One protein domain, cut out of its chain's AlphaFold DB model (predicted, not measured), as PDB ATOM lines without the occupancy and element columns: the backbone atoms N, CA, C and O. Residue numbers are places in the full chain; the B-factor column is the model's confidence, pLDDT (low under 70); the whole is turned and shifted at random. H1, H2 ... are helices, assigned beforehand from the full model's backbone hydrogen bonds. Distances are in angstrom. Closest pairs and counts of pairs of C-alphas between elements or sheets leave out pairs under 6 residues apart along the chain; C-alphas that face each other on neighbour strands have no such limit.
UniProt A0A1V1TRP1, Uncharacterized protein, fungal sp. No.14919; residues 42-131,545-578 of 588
ATOM      1  N   GLY A  42     151.943 118.860 163.715       76.12
ATOM      2  CA  GLY A  42     152.484 119.330 162.423       76.12
ATOM      3  C   GLY A  42     153.954 119.803 162.465       76.12
ATOM      4  O   GLY A  42     154.530 119.948 163.547       76.12
ATOM      5  N   PRO A  43     154.611 120.055 161.313       88.69
ATOM      6  CA  PRO A  43     156.029 120.433 161.268       88.69
ATOM      7  C   PRO A  43     156.313 121.791 161.932       88.69
ATOM      8  O   PRO A  43     155.464 122.680 161.950       88.69
ATOM      9  N   LEU A  44     157.523 121.971 162.470       86.94
ATOM     10  CA  LEU A  44     157.991 123.255 163.006       86.94
ATOM     11  C   LEU A  44     158.466 124.172 161.866       86.94
ATOM     12  O   LEU A  44     159.120 123.719 160.926       86.94
ATOM     13  N   SER A  45     158.189 125.471 161.972       87.31
ATOM     14  CA  SER A  45     158.839 126.500 161.148       87.31
ATOM     15  C   SER A  45     160.343 126.581 161.464       87.31
ATOM     16  O   SER A  45     160.738 126.216 162.571       87.31
ATOM     17  N   PRO A  46     161.195 127.111 160.567       88.00
ATOM     18  CA  PRO A  46     162.635 127.225 160.826       88.00
ATOM     19  C   PRO A  46     162.981 128.001 162.108       88.00
ATOM     20  O   PRO A  46     163.852 127.590 162.871       88.00
ATOM     21  N   TRP A  47     162.253 129.087 162.387       87.62
ATOM     22  CA  TRP A  47     162.399 129.843 163.633       87.62
ATOM     23  C   TRP A  47     161.929 129.044 164.856       87.62
ATOM     24  O   TRP A  47     162.587 129.094 165.891       87.62
ATOM     25  N   ALA A  48     160.846 128.265 164.740       87.44
ATOM     26  CA  ALA A  48     160.387 127.395 165.825       87.44
ATOM     27  C   ALA A  48     161.332 126.221 166.095       87.44
ATOM     28  O   ALA A  48     161.582 125.888 167.244       87.44
ATOM     29  N   ALA A  49     161.913 125.635 165.049       86.25
ATOM     30  CA  ALA A  49     162.891 124.563 165.182       86.25
ATOM     31  C   ALA A  49     164.173 125.020 165.899       86.25
ATOM     32  O   ALA A  49     164.839 124.205 166.534       86.25
ATOM     33  N   ARG A  50     164.524 126.310 165.793       84.62
ATOM     34  CA  ARG A  50     165.710 126.888 166.436       84.62
ATOM     35  C   ARG A  50     165.437 127.410 167.847       84.62
ATOM     36  O   ARG A  50     166.202 127.103 168.753       84.62
ATOM     37  N   PHE A  51     164.381 128.203 168.022       82.94
ATOM     38  CA  PHE A  51     164.119 128.942 169.264       82.94
ATOM     39  C   PHE A  51     163.012 128.328 170.135       82.94
ATOM     40  O   PHE A  51     162.817 128.766 171.264       82.94
ATOM     41  N   GLY A  52     162.312 127.304 169.642       80.94
ATOM     42  CA  GLY A  52     161.140 126.715 170.290       80.94
ATOM     43  C   GLY A  52     159.817 127.245 169.728       80.94
ATOM     44  O   GLY A  52     159.771 128.208 168.958       80.94
ATOM     45  N   ARG A  53     158.714 126.579 170.082       77.00
ATOM     46  CA  ARG A  53     157.357 126.899 169.604       77.00
ATOM     47  C   ARG A  53     156.599 127.801 170.578       77.00
ATOM     48  O   ARG A  53     156.756 127.663 171.785       77.00
ATOM     49  N   GLU A  54     155.699 128.624 170.048       71.81
ATOM     50  CA  GLU A  54     154.666 129.298 170.837       71.81
ATOM     51  C   GLU A  54     153.377 128.466 170.790       71.81
ATOM     52  O   GLU A  54     152.778 128.284 169.726       71.81
ATOM     53  N   GLU A  55     152.948 127.927 171.933       61.97
ATOM     54  CA  GLU A  55     151.833 126.970 171.987       61.97
ATOM     55  C   GLU A  55     150.459 127.609 171.735       61.97
ATOM     56  O   GLU A  55     149.515 126.904 171.375       61.97
ATOM     57  N   LYS A  56     150.318 128.933 171.907       61.75
ATOM     58  CA  LYS A  56     149.007 129.615 171.950       61.75
ATOM     59  C   LYS A  56     148.823 130.698 170.883       61.75
ATOM     60  O   LYS A  56     148.085 131.665 171.071       61.75
ATOM     61  N   SER A  57     149.449 130.520 169.724       64.00
ATOM     62  CA  SER A  57     149.462 131.522 168.659       64.00
ATOM     63  C   SER A  57     148.280 131.412 167.673       64.00
ATOM     64  O   SER A  57     148.281 130.585 166.762       64.00
ATOM     65  N   ILE A  58     147.259 132.267 167.827       64.94
ATOM     66  CA  ILE A  58     146.021 132.253 167.011       64.94
ATOM     67  C   ILE A  58     146.247 132.538 165.511       64.94
ATOM     68  O   ILE A  58     145.763 131.756 164.696       64.94
ATOM     69  N   PRO A  59     146.956 133.603 165.074       63.00
ATOM     70  CA  PRO A  59     147.107 133.861 163.634       63.00
ATOM     71  C   PRO A  59     147.984 132.809 162.921       63.00
ATOM     72  O   PRO A  59     147.981 132.703 161.690       63.00
ATOM     73  N   TYR A  60     148.704 131.995 163.693       70.12
ATOM     74  CA  TYR A  60     149.523 130.895 163.201       70.12
ATOM     75  C   TYR A  60     148.828 129.529 163.299       70.12
ATOM     76  O   TYR A  60     149.174 128.630 162.532       70.12
ATOM     77  N   SER A  61     147.802 129.377 164.148       65.00
ATOM     78  CA  SER A  61     147.016 128.137 164.273       65.00
ATOM     79  C   SER A  61     146.181 127.816 163.031       65.00
ATOM     80  O   SER A  61     145.778 126.673 162.831       65.00
ATOM     81  N   ALA A  62     145.967 128.805 162.157       66.94
ATOM     82  CA  ALA A  62     145.386 128.605 160.831       66.94
ATOM     83  C   ALA A  62     146.321 127.848 159.864       66.94
ATOM     84  O   ALA A  62     145.902 127.479 158.768       66.94
ATOM     85  N   THR A  63     147.586 127.627 160.238       71.75
ATOM     86  CA  THR A  63     148.539 126.832 159.457       71.75
ATOM     87  C   THR A  63     148.764 125.463 160.090       71.75
ATOM     88  O   THR A  63     148.604 125.278 161.292       71.75
ATOM     89  N   THR A  64     149.172 124.484 159.280       79.00
ATOM     90  CA  THR A  64     149.638 123.178 159.779       79.00
ATOM     91  C   THR A  64     151.061 123.238 160.340       79.00
ATOM     92  O   THR A  64     151.541 122.250 160.893       79.00
ATOM     93  N   ILE A  65     151.743 124.377 160.183       82.50
ATOM     94  CA  ILE A  65     153.103 124.613 160.654       82.50
ATOM     95  C   ILE A  65     153.032 125.255 162.042       82.50
ATOM     96  O   ILE A  65     152.172 126.078 162.334       82.50
ATOM     97  N   ARG A  66     153.958 124.890 162.924       82.44
ATOM     98  CA  ARG A  66     154.077 125.483 164.261       82.44
ATOM     99  C   ARG A  66     155.139 126.576 164.270       82.44
ATOM    100  O   ARG A  66     156.253 126.384 163.776       82.44
ATOM    101  N   HIS A  67     154.805 127.729 164.836       84.75
ATOM    102  CA  HIS A  67     155.622 128.941 164.764       84.75
ATOM    103  C   HIS A  67     156.113 129.387 166.143       84.75
ATOM    104  O   HIS A  67     155.462 129.122 167.149       84.75
ATOM    105  N   SER A  68     157.261 130.069 166.184       83.12
ATOM    106  CA  SER A  68     157.824 130.643 167.417       83.12
ATOM    107  C   SER A  68     157.254 132.015 167.760       83.12
ATOM    108  O   SER A  68     157.560 132.534 168.822       83.12
ATOM    109  N   ALA A  69     156.524 132.645 166.831       84.12
ATOM    110  CA  ALA A  69     156.153 134.066 166.868       84.12
ATOM    111  C   ALA A  69     157.333 135.066 166.821       84.12
ATOM    112  O   ALA A  69     157.119 136.276 166.784       84.12
ATOM    113  N   LEU A  70     158.576 134.577 166.767       86.25
ATOM    114  CA  LEU A  70     159.787 135.403 166.709       86.25
ATOM    115  C   LEU A  70     160.285 135.651 165.287       86.25
ATOM    116  O   LEU A  70     161.172 136.471 165.083       86.25
ATOM    117  N   ALA A  71     159.745 134.960 164.287       84.81
ATOM    118  CA  ALA A  71     160.091 135.240 162.903       84.81
ATOM    119  C   ALA A  71     159.542 136.622 162.505       84.81
ATOM    120  O   ALA A  71     158.347 136.863 162.687       84.81
ATOM    121  N   PRO A  72     160.349 137.531 161.935       80.69
ATOM    122  CA  PRO A  72     159.783 138.691 161.266       80.69
ATOM    123  C   PRO A  72     159.039 138.214 160.014       80.69
ATOM    124  O   PRO A  72     159.600 137.479 159.201       80.69
ATOM    125  N   GLU A  73     157.778 138.615 159.850       79.75
ATOM    126  CA  GLU A  73     156.985 138.188 158.687       79.75
ATOM    127  C   GLU A  73     157.340 138.951 157.411       79.75
ATOM    128  O   GLU A  73     157.266 138.386 156.320       79.75
ATOM    129  N   TYR A  74     157.740 140.221 157.525       81.12
ATOM    130  CA  TYR A  74     158.004 141.049 156.354       81.12
ATOM    131  C   TYR A  74     159.055 142.138 156.605       81.12
ATOM    132  O   TYR A  74     158.787 143.056 157.368       81.12
ATOM    133  N   PRO A  75     160.225 142.117 155.951       81.12
ATOM    134  CA  PRO A  75     160.778 140.982 155.217       81.12
ATOM    135  C   PRO A  75     161.136 139.827 156.165       81.12
ATOM    136  O   PRO A  75     161.368 140.034 157.359       81.12
ATOM    137  N   ARG A  76     161.196 138.603 155.632       82.94
ATOM    138  CA  ARG A  76     161.613 137.433 156.415       82.94
ATOM    139  C   ARG A  76     163.128 137.396 156.562       82.94
ATOM    140  O   ARG A  76     163.857 137.789 155.658       82.94
ATOM    141  N   LEU A  77     163.587 136.892 157.703       86.00
ATOM    142  CA  LEU A  77     165.003 136.672 157.990       86.00
ATOM    143  C   LEU A  77     165.290 135.183 158.151       86.00
ATOM    144  O   LEU A  77     164.443 134.428 158.641       86.00
ATOM    145  N   ASP A  78     166.502 134.784 157.773       87.62
ATOM    146  CA  ASP A  78     167.017 133.456 158.080       87.62
ATOM    147  C   ASP A  78     167.199 133.314 159.606       87.62
ATOM    148  O   ASP A  78     167.768 134.209 160.230       87.62
ATOM    149  N   PRO A  79     166.723 132.227 160.240       85.88
ATOM    150  CA  PRO A  79     166.813 132.057 161.691       85.88
ATOM    151  C   PRO A  79     168.245 131.881 162.214       85.88
ATOM    152  O   PRO A  79     168.463 132.046 163.409       85.88
ATOM    153  N   ARG A  80     169.217 131.527 161.365       86.88
ATOM    154  CA  ARG A  80     170.646 131.450 161.702       86.88
ATOM    155  C   ARG A  80     171.383 132.711 161.278       86.88
ATOM    156  O   ARG A  80     172.128 133.259 162.081       86.88
ATOM    157  N   TYR A  81     171.152 133.192 160.063       86.56
ATOM    158  CA  TYR A  81     171.872 134.323 159.471       86.56
ATOM    159  C   TYR A  81     171.062 135.624 159.513       86.56
ATOM    160  O   TYR A  81     171.026 136.395 158.557       86.56
ATOM    161  N   TYR A  82     170.390 135.892 160.634       84.12
ATOM    162  CA  TYR A  82     169.542 137.080 160.787       84.12
ATOM    163  C   TYR A  82     170.334 138.402 160.879       84.12
ATOM    164  O   TYR A  82     169.722 139.470 160.931       84.12
ATOM    165  N   GLY A  83     171.670 138.352 160.885       84.12
ATOM    166  CA  GLY A  83     172.553 139.505 160.694       84.12
ATOM    167  C   GLY A  83     172.771 139.879 159.223       84.12
ATOM    168  O   GLY A  83     173.233 140.983 158.948       84.12
ATOM    169  N   ASP A  84     172.412 139.014 158.270       85.06
ATOM    170  CA  ASP A  84     172.466 139.339 156.843       85.06
ATOM    171  C   ASP A  84     171.260 140.169 156.393       85.06
ATOM    172  O   ASP A  84     170.202 140.211 157.035       85.06
ATOM    173  N   ASN A  85     171.430 140.864 155.267       82.44
ATOM    174  CA  ASN A  85     170.349 141.613 154.639       82.44
ATOM    175  C   ASN A  85     169.269 140.655 154.112       82.44
ATOM    176  O   ASN A  85     169.609 139.628 153.523       82.44
ATOM    177  N   PRO A  86     167.975 140.982 154.289       79.25
ATOM    178  CA  PRO A  86     166.896 140.183 153.724       79.25
ATOM    179  C   PRO A  86     167.026 140.105 152.198       79.25
ATOM    180  O   PRO A  86     167.425 141.076 151.545       79.25
ATOM    181  N   ASN A  87     166.653 138.965 151.614       75.06
ATOM    182  CA  ASN A  87     166.713 138.768 150.168       75.06
ATOM    183  C   ASN A  87     165.617 139.585 149.464       75.06
ATOM    184  O   ASN A  87     164.477 139.148 149.325       75.06
ATOM    185  N   LEU A  88     165.974 140.770 148.963       69.69
ATOM    186  CA  LEU A  88     165.037 141.706 148.328       69.69
ATOM    187  C   LEU A  88     164.236 141.095 147.157       69.69
ATOM    188  O   LEU A  88     163.149 141.582 146.853       69.69
ATOM    189  N   GLN A  89     164.752 140.049 146.496       66.12
ATOM    190  CA  GLN A  89     164.119 139.432 145.324       66.12
ATOM    191  C   GLN A  89     163.016 138.429 145.688       66.12
ATOM    192  O   GLN A  89     162.030 138.321 144.962       66.12
ATOM    193  N   GLU A  90     163.138 137.724 146.814       61.59
ATOM    194  CA  GLU A  90     162.146 136.730 147.257       61.59
ATOM    195  C   GLU A  90     160.903 137.373 147.901       61.59
ATOM    196  O   GLU A  90     159.849 136.745 147.996       61.59
ATOM    197  N   HIS A  91     160.989 138.637 148.328       56.47
ATOM    198  CA  HIS A  91     160.026 139.225 149.265       56.47
ATOM    199  C   HIS A  91     158.867 140.027 148.653       56.47
ATOM    200  O   HIS A  91     157.908 140.305 149.368       56.47
ATOM    201  N   PHE A  92     158.863 140.361 147.359       52.03
ATOM    202  CA  PHE A  92     157.714 141.065 146.754       52.03
ATOM    203  C   PHE A  92     156.578 140.144 146.280       52.03
ATOM    204  O   PHE A  92     155.483 140.628 146.013       52.03
ATOM    205  N   ALA A  93     156.804 138.830 146.185       50.69
ATOM    206  CA  ALA A  93     155.861 137.911 145.540       50.69
ATOM    207  C   ALA A  93     154.897 137.174 146.496       50.69
ATOM    208  O   ALA A  93     154.081 136.398 146.010       50.69
ATOM    209  N   GLY A  94     154.976 137.382 147.820       56.97
ATOM    210  CA  GLY A  94     154.285 136.500 148.779       56.97
ATOM    211  C   GLY A  94     153.747 137.118 150.072       56.97
ATOM    212  O   GLY A  94     153.376 136.353 150.951       56.97
ATOM    213  N   PHE A  95     153.721 138.447 150.221       69.50
ATOM    214  CA  PHE A  95     153.007 139.092 151.334       69.50
ATOM    215  C   PHE A  95     151.593 139.453 150.873       69.50
ATOM    216  O   PHE A  95     151.391 140.469 150.199       69.50
ATOM    217  N   GLU A  96     150.617 138.600 151.185       67.69
ATOM    218  CA  GLU A  96     149.222 138.824 150.815       67.69
ATOM    219  C   GLU A  96     148.495 139.575 151.938       67.69
ATOM    220  O   GLU A  96     148.515 139.183 153.105       67.69
ATOM    221  N   ARG A  97     147.818 140.680 151.601       70.25
ATOM    222  CA  ARG A  97     147.052 141.454 152.593       70.25
ATOM    223  C   ARG A  97     146.012 140.573 153.296       70.25
ATOM    224  O   ARG A  97     145.399 139.709 152.675       70.25
ATOM    225  N   GLY A  98     145.747 140.856 154.571       78.50
ATOM    226  CA  GLY A  98     144.830 140.074 155.405       78.50
ATOM    227  C   GLY A  98     145.592 139.278 156.457       78.50
ATOM    228  O   GLY A  98     146.201 139.879 157.337       78.50
ATOM    229  N   MET A  99     145.583 137.943 156.367       78.88
ATOM    230  CA  MET A  99     146.213 137.086 157.385       78.88
ATOM    231  C   MET A  99     147.710 137.363 157.586       78.88
ATOM    232  O   MET A  99     148.183 137.225 158.712       78.88
ATOM    233  N   ASP A 100     148.460 137.767 156.555       80.62
ATOM    234  CA  ASP A 100     149.883 138.082 156.738       80.62
ATOM    235  C   ASP A 100     150.094 139.425 157.457       80.62
ATOM    236  O   ASP A 100     151.046 139.555 158.226       80.62
ATOM    237  N   GLU A 101     149.179 140.396 157.303       84.62
ATOM    238  CA  GLU A 101     149.172 141.616 158.130       84.62
ATOM    239  C   GLU A 101     148.872 141.262 159.594       84.62
ATOM    240  O   GLU A 101     149.578 141.724 160.489       84.62
ATOM    241  N   ASP A 102     147.889 140.389 159.846       84.88
ATOM    242  CA  ASP A 102     147.568 139.931 161.202       84.88
ATOM    243  C   ASP A 102     148.749 139.199 161.856       84.88
ATOM    244  O   ASP A 102     149.069 139.466 163.016       84.88
ATOM    245  N   ARG A 103     149.426 138.302 161.121       84.88
ATOM    246  CA  ARG A 103     150.631 137.603 161.600       84.88
ATOM    247  C   ARG A 103     151.782 138.562 161.857       84.88
ATOM    248  O   ARG A 103     152.460 138.420 162.871       84.88
ATOM    249  N   LEU A 104     152.001 139.542 160.980       88.06
ATOM    250  CA  LEU A 104     153.049 140.543 161.162       88.06
ATOM    251  C   LEU A 104     152.806 141.379 162.419       88.06
ATOM    252  O   LEU A 104     153.678 141.450 163.280       88.06
ATOM    253  N   HIS A 105     151.628 141.991 162.552       89.25
ATOM    254  CA  HIS A 105     151.336 142.864 163.693       89.25
ATOM    255  C   HIS A 105     151.309 142.090 165.005       89.25
ATOM    256  O   HIS A 105     151.796 142.577 166.024       89.25
ATOM    257  N   TRP A 106     150.772 140.866 164.985       87.00
ATOM    258  CA  TRP A 106     150.762 140.018 166.167       87.00
ATOM    259  C   TRP A 106     152.173 139.551 166.545       87.00
ATOM    260  O   TRP A 106     152.520 139.622 167.721       87.00
ATOM    261  N   SER A 107     153.002 139.131 165.583       87.06
ATOM    262  CA  SER A 107     154.381 138.709 165.865       87.06
ATOM    263  C   SER A 107     155.242 139.868 166.347       87.06
ATOM    264  O   SER A 107     155.953 139.708 167.327       87.06
ATOM    265  N   GLU A 108     155.136 141.061 165.761       89.50
ATOM    266  CA  GLU A 108     155.873 142.238 166.237       89.50
ATOM    267  C   GLU A 108     155.389 142.705 167.619       89.50
ATOM    268  O   GLU A 108     156.210 143.101 168.448       89.50
ATOM    269  N   LYS A 109     154.086 142.597 167.915       87.75
ATOM    270  CA  LYS A 109     153.561 142.824 169.269       87.75
ATOM    271  C   LYS A 109     154.113 141.799 170.259       87.75
ATOM    272  O   LYS A 109     154.562 142.185 171.330       87.75
ATOM    273  N   TYR A 110     154.118 140.517 169.898       85.94
ATOM    274  CA  TYR A 110     154.686 139.455 170.727       85.94
ATOM    275  C   TYR A 110     156.194 139.639 170.935       85.94
ATOM    276  O   TYR A 110     156.678 139.517 172.049       85.94
ATOM    277  N   GLN A 111     156.942 139.996 169.894       88.31
ATOM    278  CA  GLN A 111     158.373 140.288 169.980       88.31
ATOM    279  C   GLN A 111     158.641 141.472 170.916       88.31
ATOM    280  O   GLN A 111     159.460 141.359 171.826       88.31
ATOM    281  N   ASN A 112     157.914 142.582 170.761       88.62
ATOM    282  CA  ASN A 112     158.043 143.720 171.667       88.62
ATOM    283  C   ASN A 112     157.643 143.350 173.105       88.62
ATOM    284  O   ASN A 112     158.331 143.743 174.037       88.62
ATOM    285  N   HIS A 113     156.608 142.538 173.294       85.12
ATOM    286  CA  HIS A 113     156.191 142.089 174.617       85.12
ATOM    287  C   HIS A 113     157.210 141.152 175.286       85.12
ATOM    288  O   HIS A 113     157.566 141.353 176.441       85.12
ATOM    289  N   SER A 114     157.692 140.146 174.557       82.81
ATOM    290  CA  SER A 114     158.472 139.028 175.102       82.81
ATOM    291  C   SER A 114     159.985 139.249 175.028       82.81
ATOM    292  O   SER A 114     160.727 138.674 175.817       82.81
ATOM    293  N   MET A 115     160.463 140.061 174.080       86.44
ATOM    294  CA  MET A 115     161.890 140.379 173.886       86.44
ATOM    295  C   MET A 115     162.226 141.840 174.151       86.44
ATOM    296  O   MET A 115     163.409 142.195 174.199       86.44
ATOM    297  N   HIS A 116     161.209 142.705 174.241       89.69
ATOM    298  CA  HIS A 116     161.362 144.155 174.369       89.69
ATOM    299  C   HIS A 116     162.102 144.775 173.145       89.69
ATOM    300  O   HIS A 116     162.685 145.856 173.207       89.69
ATOM    301  N   MET A 117     162.128 144.066 172.009       91.19
ATOM    302  CA  MET A 117     162.609 144.506 170.686       91.19
ATOM    303  C   MET A 117     161.909 143.712 169.595       91.19
ATOM    304  O   MET A 117     161.248 142.715 169.857       91.19
ATOM    305  N   TYR A 118     162.167 144.102 168.359       90.62
ATOM    306  CA  TYR A 118     161.851 143.324 167.178       90.62
ATOM    307  C   TYR A 118     163.036 142.458 166.755       90.62
ATOM    308  O   TYR A 118     164.193 142.855 166.875       90.62
ATOM    309  N   THR A 119     162.766 141.294 166.178       88.31
ATOM    310  CA  THR A 119     163.807 140.336 165.777       88.31
ATOM    311  C   THR A 119     164.823 140.916 164.794       88.31
ATOM    312  O   THR A 119     166.005 140.587 164.839       88.31
ATOM    313  N   TRP A 120     164.399 141.832 163.919       87.38
ATOM    314  CA  TRP A 120     165.304 142.472 162.962       87.38
ATOM    315  C   TRP A 120     166.415 143.286 163.628       87.38
ATOM    316  O   TRP A 120     167.474 143.454 163.024       87.38
ATOM    317  N   GLN A 121     166.180 143.763 164.855       91.00
ATOM    318  CA  GLN A 121     167.130 144.537 165.652       91.00
ATOM    319  C   GLN A 121     168.225 143.651 166.265       91.00
ATOM    320  O   GLN A 121     169.251 144.164 166.695       91.00
ATOM    321  N   VAL A 122     168.032 142.330 166.312       89.19
ATOM    322  CA  VAL A 122     168.978 141.393 166.941       89.19
ATOM    323  C   VAL A 122     170.240 141.230 166.090       89.19
ATOM    324  O   VAL A 122     171.341 141.133 166.624       89.19
ATOM    325  N   GLY A 123     170.090 141.242 164.762       88.25
ATOM    326  CA  GLY A 123     171.184 141.041 163.807       88.25
ATOM    327  C   GLY A 123     172.397 141.935 164.072       88.25
ATOM    328  O   GLY A 123     173.466 141.392 164.345       88.25
ATOM    329  N   PRO A 124     172.245 143.274 164.066       90.38
ATOM    330  CA  PRO A 124     173.347 144.194 164.350       90.38
ATOM    331  C   PRO A 124     174.050 143.932 165.694       90.38
ATOM    332  O   PRO A 124     175.270 144.012 165.766       90.38
ATOM    333  N   LEU A 125     173.311 143.551 166.745       91.94
ATOM    334  CA  LEU A 125     173.861 143.343 168.095       91.94
ATOM    335  C   LEU A 125     174.743 142.093 168.219       91.94
ATOM    336  O   LEU A 125     175.628 142.043 169.077       91.94
ATOM    337  N   ASN A 126     174.497 141.091 167.371       91.06
ATOM    338  CA  ASN A 126     175.156 139.785 167.427       91.06
ATOM    339  C   ASN A 126     176.052 139.523 166.204       91.06
ATOM    340  O   ASN A 126     176.591 138.428 166.044       91.06
ATOM    341  N   ARG A 127     176.217 140.512 165.315       90.44
ATOM    342  CA  ARG A 127     176.976 140.344 164.070       90.44
ATOM    343  C   ARG A 127     178.476 140.230 164.302       90.44
ATOM    344  O   ARG A 127     179.127 139.403 163.661       90.44
ATOM    345  N   TYR A 128     179.001 141.052 165.207       92.12
ATOM    346  CA  TYR A 128     180.432 141.228 165.427       92.12
ATOM    347  C   TYR A 128     180.854 140.816 166.833       92.12
ATOM    348  O   TYR A 128     180.137 141.036 167.809       92.12
ATOM    349  N   LEU A 129     182.064 140.275 166.916       94.44
ATOM    350  CA  LEU A 129     182.781 139.939 168.138       94.44
ATOM    351  C   LEU A 129     184.154 140.608 168.119       94.44
ATOM    352  O   LEU A 129     184.730 140.818 167.049       94.44
ATOM    353  N   SER A 130     184.688 140.891 169.304       94.06
ATOM    354  CA  SER A 130     186.008 141.497 169.474       94.06
ATOM    355  C   SER A 130     186.732 140.803 170.616       94.06
ATOM    356  O   SER A 130     186.400 141.016 171.781       94.06
ATOM    357  N   PHE A 131     187.757 140.018 170.288       94.62
ATOM    358  CA  PHE A 131     188.543 139.313 171.301       94.62
ATOM    359  C   PHE A 131     189.837 140.047 171.659       94.62
ATOM    360  O   PHE A 131     190.234 140.077 172.816       94.62
ATOM    361  N   MET A 545     161.676 151.616 155.091       88.12
ATOM    362  CA  MET A 545     161.439 151.648 153.645       88.12
ATOM    363  C   MET A 545     160.414 150.587 153.217       88.12
ATOM    364  O   MET A 545     159.494 150.895 152.462       88.12
ATOM    365  N   PHE A 546     160.513 149.356 153.729       84.44
ATOM    366  CA  PHE A 546     159.559 148.280 153.415       84.44
ATOM    367  C   PHE A 546     158.131 148.534 153.911       84.44
ATOM    368  O   PHE A 546     157.161 147.997 153.372       84.44
ATOM    369  N   ARG A 547     157.995 149.332 154.967       86.50
ATOM    370  CA  ARG A 547     156.734 149.590 155.677       86.50
ATOM    371  C   ARG A 547     156.111 150.927 155.325       86.50
ATOM    372  O   ARG A 547     154.964 151.202 155.701       86.50
ATOM    373  N   GLN A 548     156.868 151.757 154.615       85.69
ATOM    374  CA  GLN A 548     156.457 153.086 154.225       85.69
ATOM    375  C   GLN A 548     155.121 153.010 153.483       85.69
ATOM    376  O   GLN A 548     154.887 152.097 152.696       85.69
ATOM    377  N   SER A 549     154.245 153.984 153.736       86.06
ATOM    378  CA  SER A 549     152.904 154.153 153.147       86.06
ATOM    379  C   SER A 549     151.772 153.227 153.607       86.06
ATOM    380  O   SER A 549     150.622 153.600 153.397       86.06
ATOM    381  N   TRP A 550     152.033 152.082 154.247       88.06
ATOM    382  CA  TRP A 550     150.953 151.135 154.582       88.06
ATOM    383  C   TRP A 550     150.941 150.671 156.040       88.06
ATOM    384  O   TRP A 550     149.861 150.478 156.601       88.06
ATOM    385  N   TYR A 551     152.106 150.512 156.678       89.94
ATOM    386  CA  TYR A 551     152.196 149.827 157.970       89.94
ATOM    387  C   TYR A 551     151.445 150.560 159.085       89.94
ATOM    388  O   TYR A 551     150.674 149.938 159.803       89.94
ATOM    389  N   GLN A 552     151.607 151.882 159.199       90.88
ATOM    390  CA  GLN A 552     150.939 152.670 160.244       90.88
ATOM    391  C   GLN A 552     149.410 152.661 160.099       90.88
ATOM    392  O   GLN A 552     148.694 152.521 161.089       90.88
ATOM    393  N   GLU A 553     148.899 152.757 158.866       90.81
ATOM    394  CA  GLU A 553     147.460 152.656 158.601       90.81
ATOM    395  C   GLU A 553     146.943 151.250 158.935       90.81
ATOM    396  O   GLU A 553     145.952 151.104 159.651       90.81
ATOM    397  N   SER A 554     147.634 150.210 158.459       90.25
ATOM    398  CA  SER A 554     147.273 148.815 158.720       90.25
ATOM    399  C   SER A 554     147.306 148.496 160.218       90.25
ATOM    400  O   SER A 554     146.310 148.005 160.745       90.25
ATOM    401  N   GLN A 555     148.373 148.869 160.930       90.56
ATOM    402  CA  GLN A 555     148.496 148.687 162.378       90.56
ATOM    403  C   GLN A 555     147.390 149.444 163.129       90.56
ATOM    404  O   GLN A 555     146.811 148.921 164.083       90.56
ATOM    405  N   GLY A 556     147.058 150.661 162.682       90.31
ATOM    406  CA  GLY A 556     145.957 151.453 163.223       90.31
ATOM    407  C   GLY A 556     144.614 150.733 163.123       90.31
ATOM    408  O   GLY A 556     143.862 150.724 164.092       90.31
ATOM    409  N   ARG A 557     144.331 150.065 161.997       89.88
ATOM    410  CA  ARG A 557     143.129 149.225 161.839       89.88
ATOM    411  C   ARG A 557     143.213 147.950 162.675       89.88
ATOM    412  O   ARG A 557     142.251 147.603 163.358       89.88
ATOM    413  N   TRP A 558     144.366 147.283 162.654       88.81
ATOM    414  CA  TRP A 558     144.603 146.019 163.345       88.81
ATOM    415  C   TRP A 558     144.386 146.126 164.855       88.81
ATOM    416  O   TRP A 558     143.779 145.237 165.450       88.81
ATOM    417  N   LYS A 559     144.798 147.242 165.476       88.12
ATOM    418  CA  LYS A 559     144.642 147.499 166.918       88.12
ATOM    419  C   LYS A 559     143.196 147.403 167.418       88.12
ATOM    420  O   LYS A 559     143.022 147.112 168.595       88.12
ATOM    421  N   PHE A 560     142.193 147.562 166.554       86.75
ATOM    422  CA  PHE A 560     140.770 147.450 166.904       86.75
ATOM    423  C   PHE A 560     140.136 146.102 166.517       86.75
ATOM    424  O   PHE A 560     138.914 145.959 166.542       86.75
ATOM    425  N   THR A 561     140.941 145.115 166.123       83.69
ATOM    426  CA  THR A 561     140.457 143.767 165.802       83.69
ATOM    427  C   THR A 561     140.454 142.874 167.048       83.69
ATOM    428  O   THR A 561     141.275 143.064 167.941       83.69
ATOM    429  N   PRO A 562     139.617 141.823 167.119       78.88
ATOM    430  CA  PRO A 562     139.706 140.851 168.211       78.88
ATOM    431  C   PRO A 562     141.097 140.202 168.327       78.88
ATOM    432  O   PRO A 562     141.539 139.875 169.425       78.88
ATOM    433  N   VAL A 563     141.816 140.039 167.211       76.00
ATOM    434  CA  VAL A 563     143.155 139.426 167.181       76.00
ATOM    435  C   VAL A 563     144.169 140.255 167.979       76.00
ATOM    436  O   VAL A 563     145.000 139.683 168.691       76.00
ATOM    437  N   SER A 564     144.066 141.590 167.942       77.31
ATOM    438  CA  SER A 564     144.933 142.471 168.732       77.31
ATOM    439  C   SER A 564     144.660 142.366 170.237       77.31
ATOM    440  O   SER A 564     145.601 142.500 171.028       77.31
ATOM    441  N   GLU A 565     143.407 142.100 170.634       67.88
ATOM    442  CA  GLU A 565     142.975 141.916 172.025       67.88
ATOM    443  C   GLU A 565     143.349 140.539 172.581       67.88
ATOM    444  O   GLU A 565     143.723 140.430 173.747       67.88
ATOM    445  N   TRP A 566     143.285 139.467 171.789       59.94
ATOM    446  CA  TRP A 566     143.626 138.122 172.273       59.94
ATOM    447  C   TRP A 566     145.103 137.983 172.632       59.94
ATOM    448  O   TRP A 566     145.414 137.400 173.670       59.94
ATOM    449  N   GLY A 567     145.993 138.629 171.870       54.16
ATOM    450  CA  GLY A 567     147.396 138.791 172.266       54.16
ATOM    451  C   GLY A 567     147.579 139.504 173.614       54.16
ATOM    452  O   GLY A 567     148.654 139.445 174.178       54.16
ATOM    453  N   THR A 568     146.540 140.151 174.157       52.47
ATOM    454  CA  THR A 568     146.569 140.787 175.484       52.47
ATOM    455  C   THR A 568     145.913 139.973 176.607       52.47
ATOM    456  O   THR A 568     146.044 140.336 177.776       52.47
ATOM    457  N   ARG A 569     145.175 138.899 176.285       47.56
ATOM    458  CA  ARG A 569     144.447 138.070 177.269       47.56
ATOM    459  C   ARG A 569     145.227 136.831 177.720       47.56
ATOM    460  O   ARG A 569     144.976 136.356 178.825       47.56
ATOM    461  N   VAL A 570     146.163 136.328 176.910       48.41
ATOM    462  CA  VAL A 570     146.946 135.115 177.229       48.41
ATOM    463  C   VAL A 570     147.831 135.315 178.473       48.41
ATOM    464  O   VAL A 570     147.915 134.408 179.302       48.41
ATOM    465  N   ASP A 571     148.350 136.525 178.706       45.81
ATOM    466  CA  ASP A 571     149.194 136.827 179.878       45.81
ATOM    467  C   ASP A 571     148.416 136.911 181.199       45.81
ATOM    468  O   ASP A 571     148.971 136.685 182.275       45.81
ATOM    469  N   PHE A 572     147.107 137.193 181.139       35.09
ATOM    470  CA  PHE A 572     146.266 137.315 182.336       35.09
ATOM    471  C   PHE A 572     146.080 135.967 183.047       35.09
ATOM    472  O   PHE A 572     145.877 135.924 184.257       35.09
ATOM    473  N   LEU A 573     146.177 134.857 182.310       35.47
ATOM    474  CA  LEU A 573     146.171 133.515 182.890       35.47
ATOM    475  C   LEU A 573     147.539 133.147 183.483       35.47
ATOM    476  O   LEU A 573     147.577 132.484 184.513       35.47
ATOM    477  N   PHE A 574     148.652 133.624 182.917       37.16
ATOM    478  CA  PHE A 574     149.996 133.286 183.407       37.16
ATOM    479  C   PHE A 574     150.376 134.013 184.707       37.16
ATOM    480  O   PHE A 574     150.969 133.399 185.591       37.16
ATOM    481  N   LEU A 575     149.977 135.279 184.877       38.19
ATOM    482  CA  LEU A 575     150.210 136.008 186.135       38.19
ATOM    483  C   LEU A 575     149.326 135.512 187.294       38.19
ATOM    484  O   LEU A 575     149.766 135.558 188.437       38.19
ATOM    485  N   ASN A 576     148.123 134.990 187.015       30.45
ATOM    486  CA  ASN A 576     147.223 134.467 188.054       30.45
ATOM    487  C   ASN A 576     147.508 133.006 188.441       30.45
ATOM    488  O   ASN A 576     147.235 132.609 189.573       30.45
ATOM    489  N   ILE A 577     148.073 132.198 187.535       34.06
ATOM    490  CA  ILE A 577     148.457 130.810 187.847       34.06
ATOM    491  C   ILE A 577     149.731 130.772 188.711       34.06
ATOM    492  O   ILE A 577     149.843 129.916 189.583       34.06
ATOM    493  N   LEU A 578     150.639 131.744 188.562       35.94
ATOM    494  CA  LEU A 578     151.837 131.864 189.406       35.94
ATOM    495  C   LEU A 578     151.580 132.533 190.772       35.94
ATOM    496  O   LEU A 578     152.428 132.446 191.654       35.94
TER     497      LEU A 578
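Overview. This is residues 42 to 131 and 545 to 578 of the 588 residues of an uncharacterized protein of fungal sp. No.14919 (UniProt A0A1V1TRP1). One long helix, H3, runs through the middle, with short H2, H5 and residues 563 to 567 of H6 packed on it, while residues 62 to 98 loop widely without a named element and residues 571 to 578 stick out at the far end of H6. H1 and H4 make no clear contact with another helix. You have 124 residues printed, with H1 to H6 in chain order and no named strand; the class is all helix, though helices hold only 59 residues. The whole is compact, with a radius of gyration of the C-alphas of 15.3 A and spans of 44 by 37 by 29 A.

Arrangement. Start at H1, residues 46 to 51, which touches no helix. Next look at H2, residues 58 to 61: it touches the hub H3, residues 99 to 115, closest at the C-alphas of Pro 59 and Arg 103, 5.5 A apart. H4, residues 119 to 126, is close to H3 but not clearly touching, the closest C-alphas, Gln 111 and Thr 119, being 6.9 A apart. H5, residues 551 to 558, touches H3 about perpendicular at 85 degrees, closest at the C-alphas of His 105 and Gln 555, 6.6 A. H6, residues 562 to 577, touches H3 with residues 563 to 567 alone, the same way at a shallow tilt of 32 degrees, only just short of steep; the closest C-alphas, Trp 106 and Ser 564, are 6.8 A apart. In H1, H3 and H5 every O i to N i+4 pair is within hydrogen-bond range, in H6 6 of 12, in H4 1 of 4 beside 3 of 5 O i to N i+3 pairs; H2 is too short for an i+4 pair.

Along the chain. Find C-alpha 46 at (162.635, 127.225, 160.826), where H1 begins. H3 runs 23.0 A from C-alpha 99 at (146.213, 137.086, 157.385); H6 runs 23.7 A to C-alpha 577 at (148.457, 130.810, 187.847).

Size, cuts and confidence. Residues 132 to 544 are not printed, and C-alphas 131 and 545 are 34.6 A apart across the cut. The H2 to H3 link is long, 37 residues. Look for pLDDT under 70 at residues 55 to 59, 61 to 62, 88 to 96 and 565 to 578.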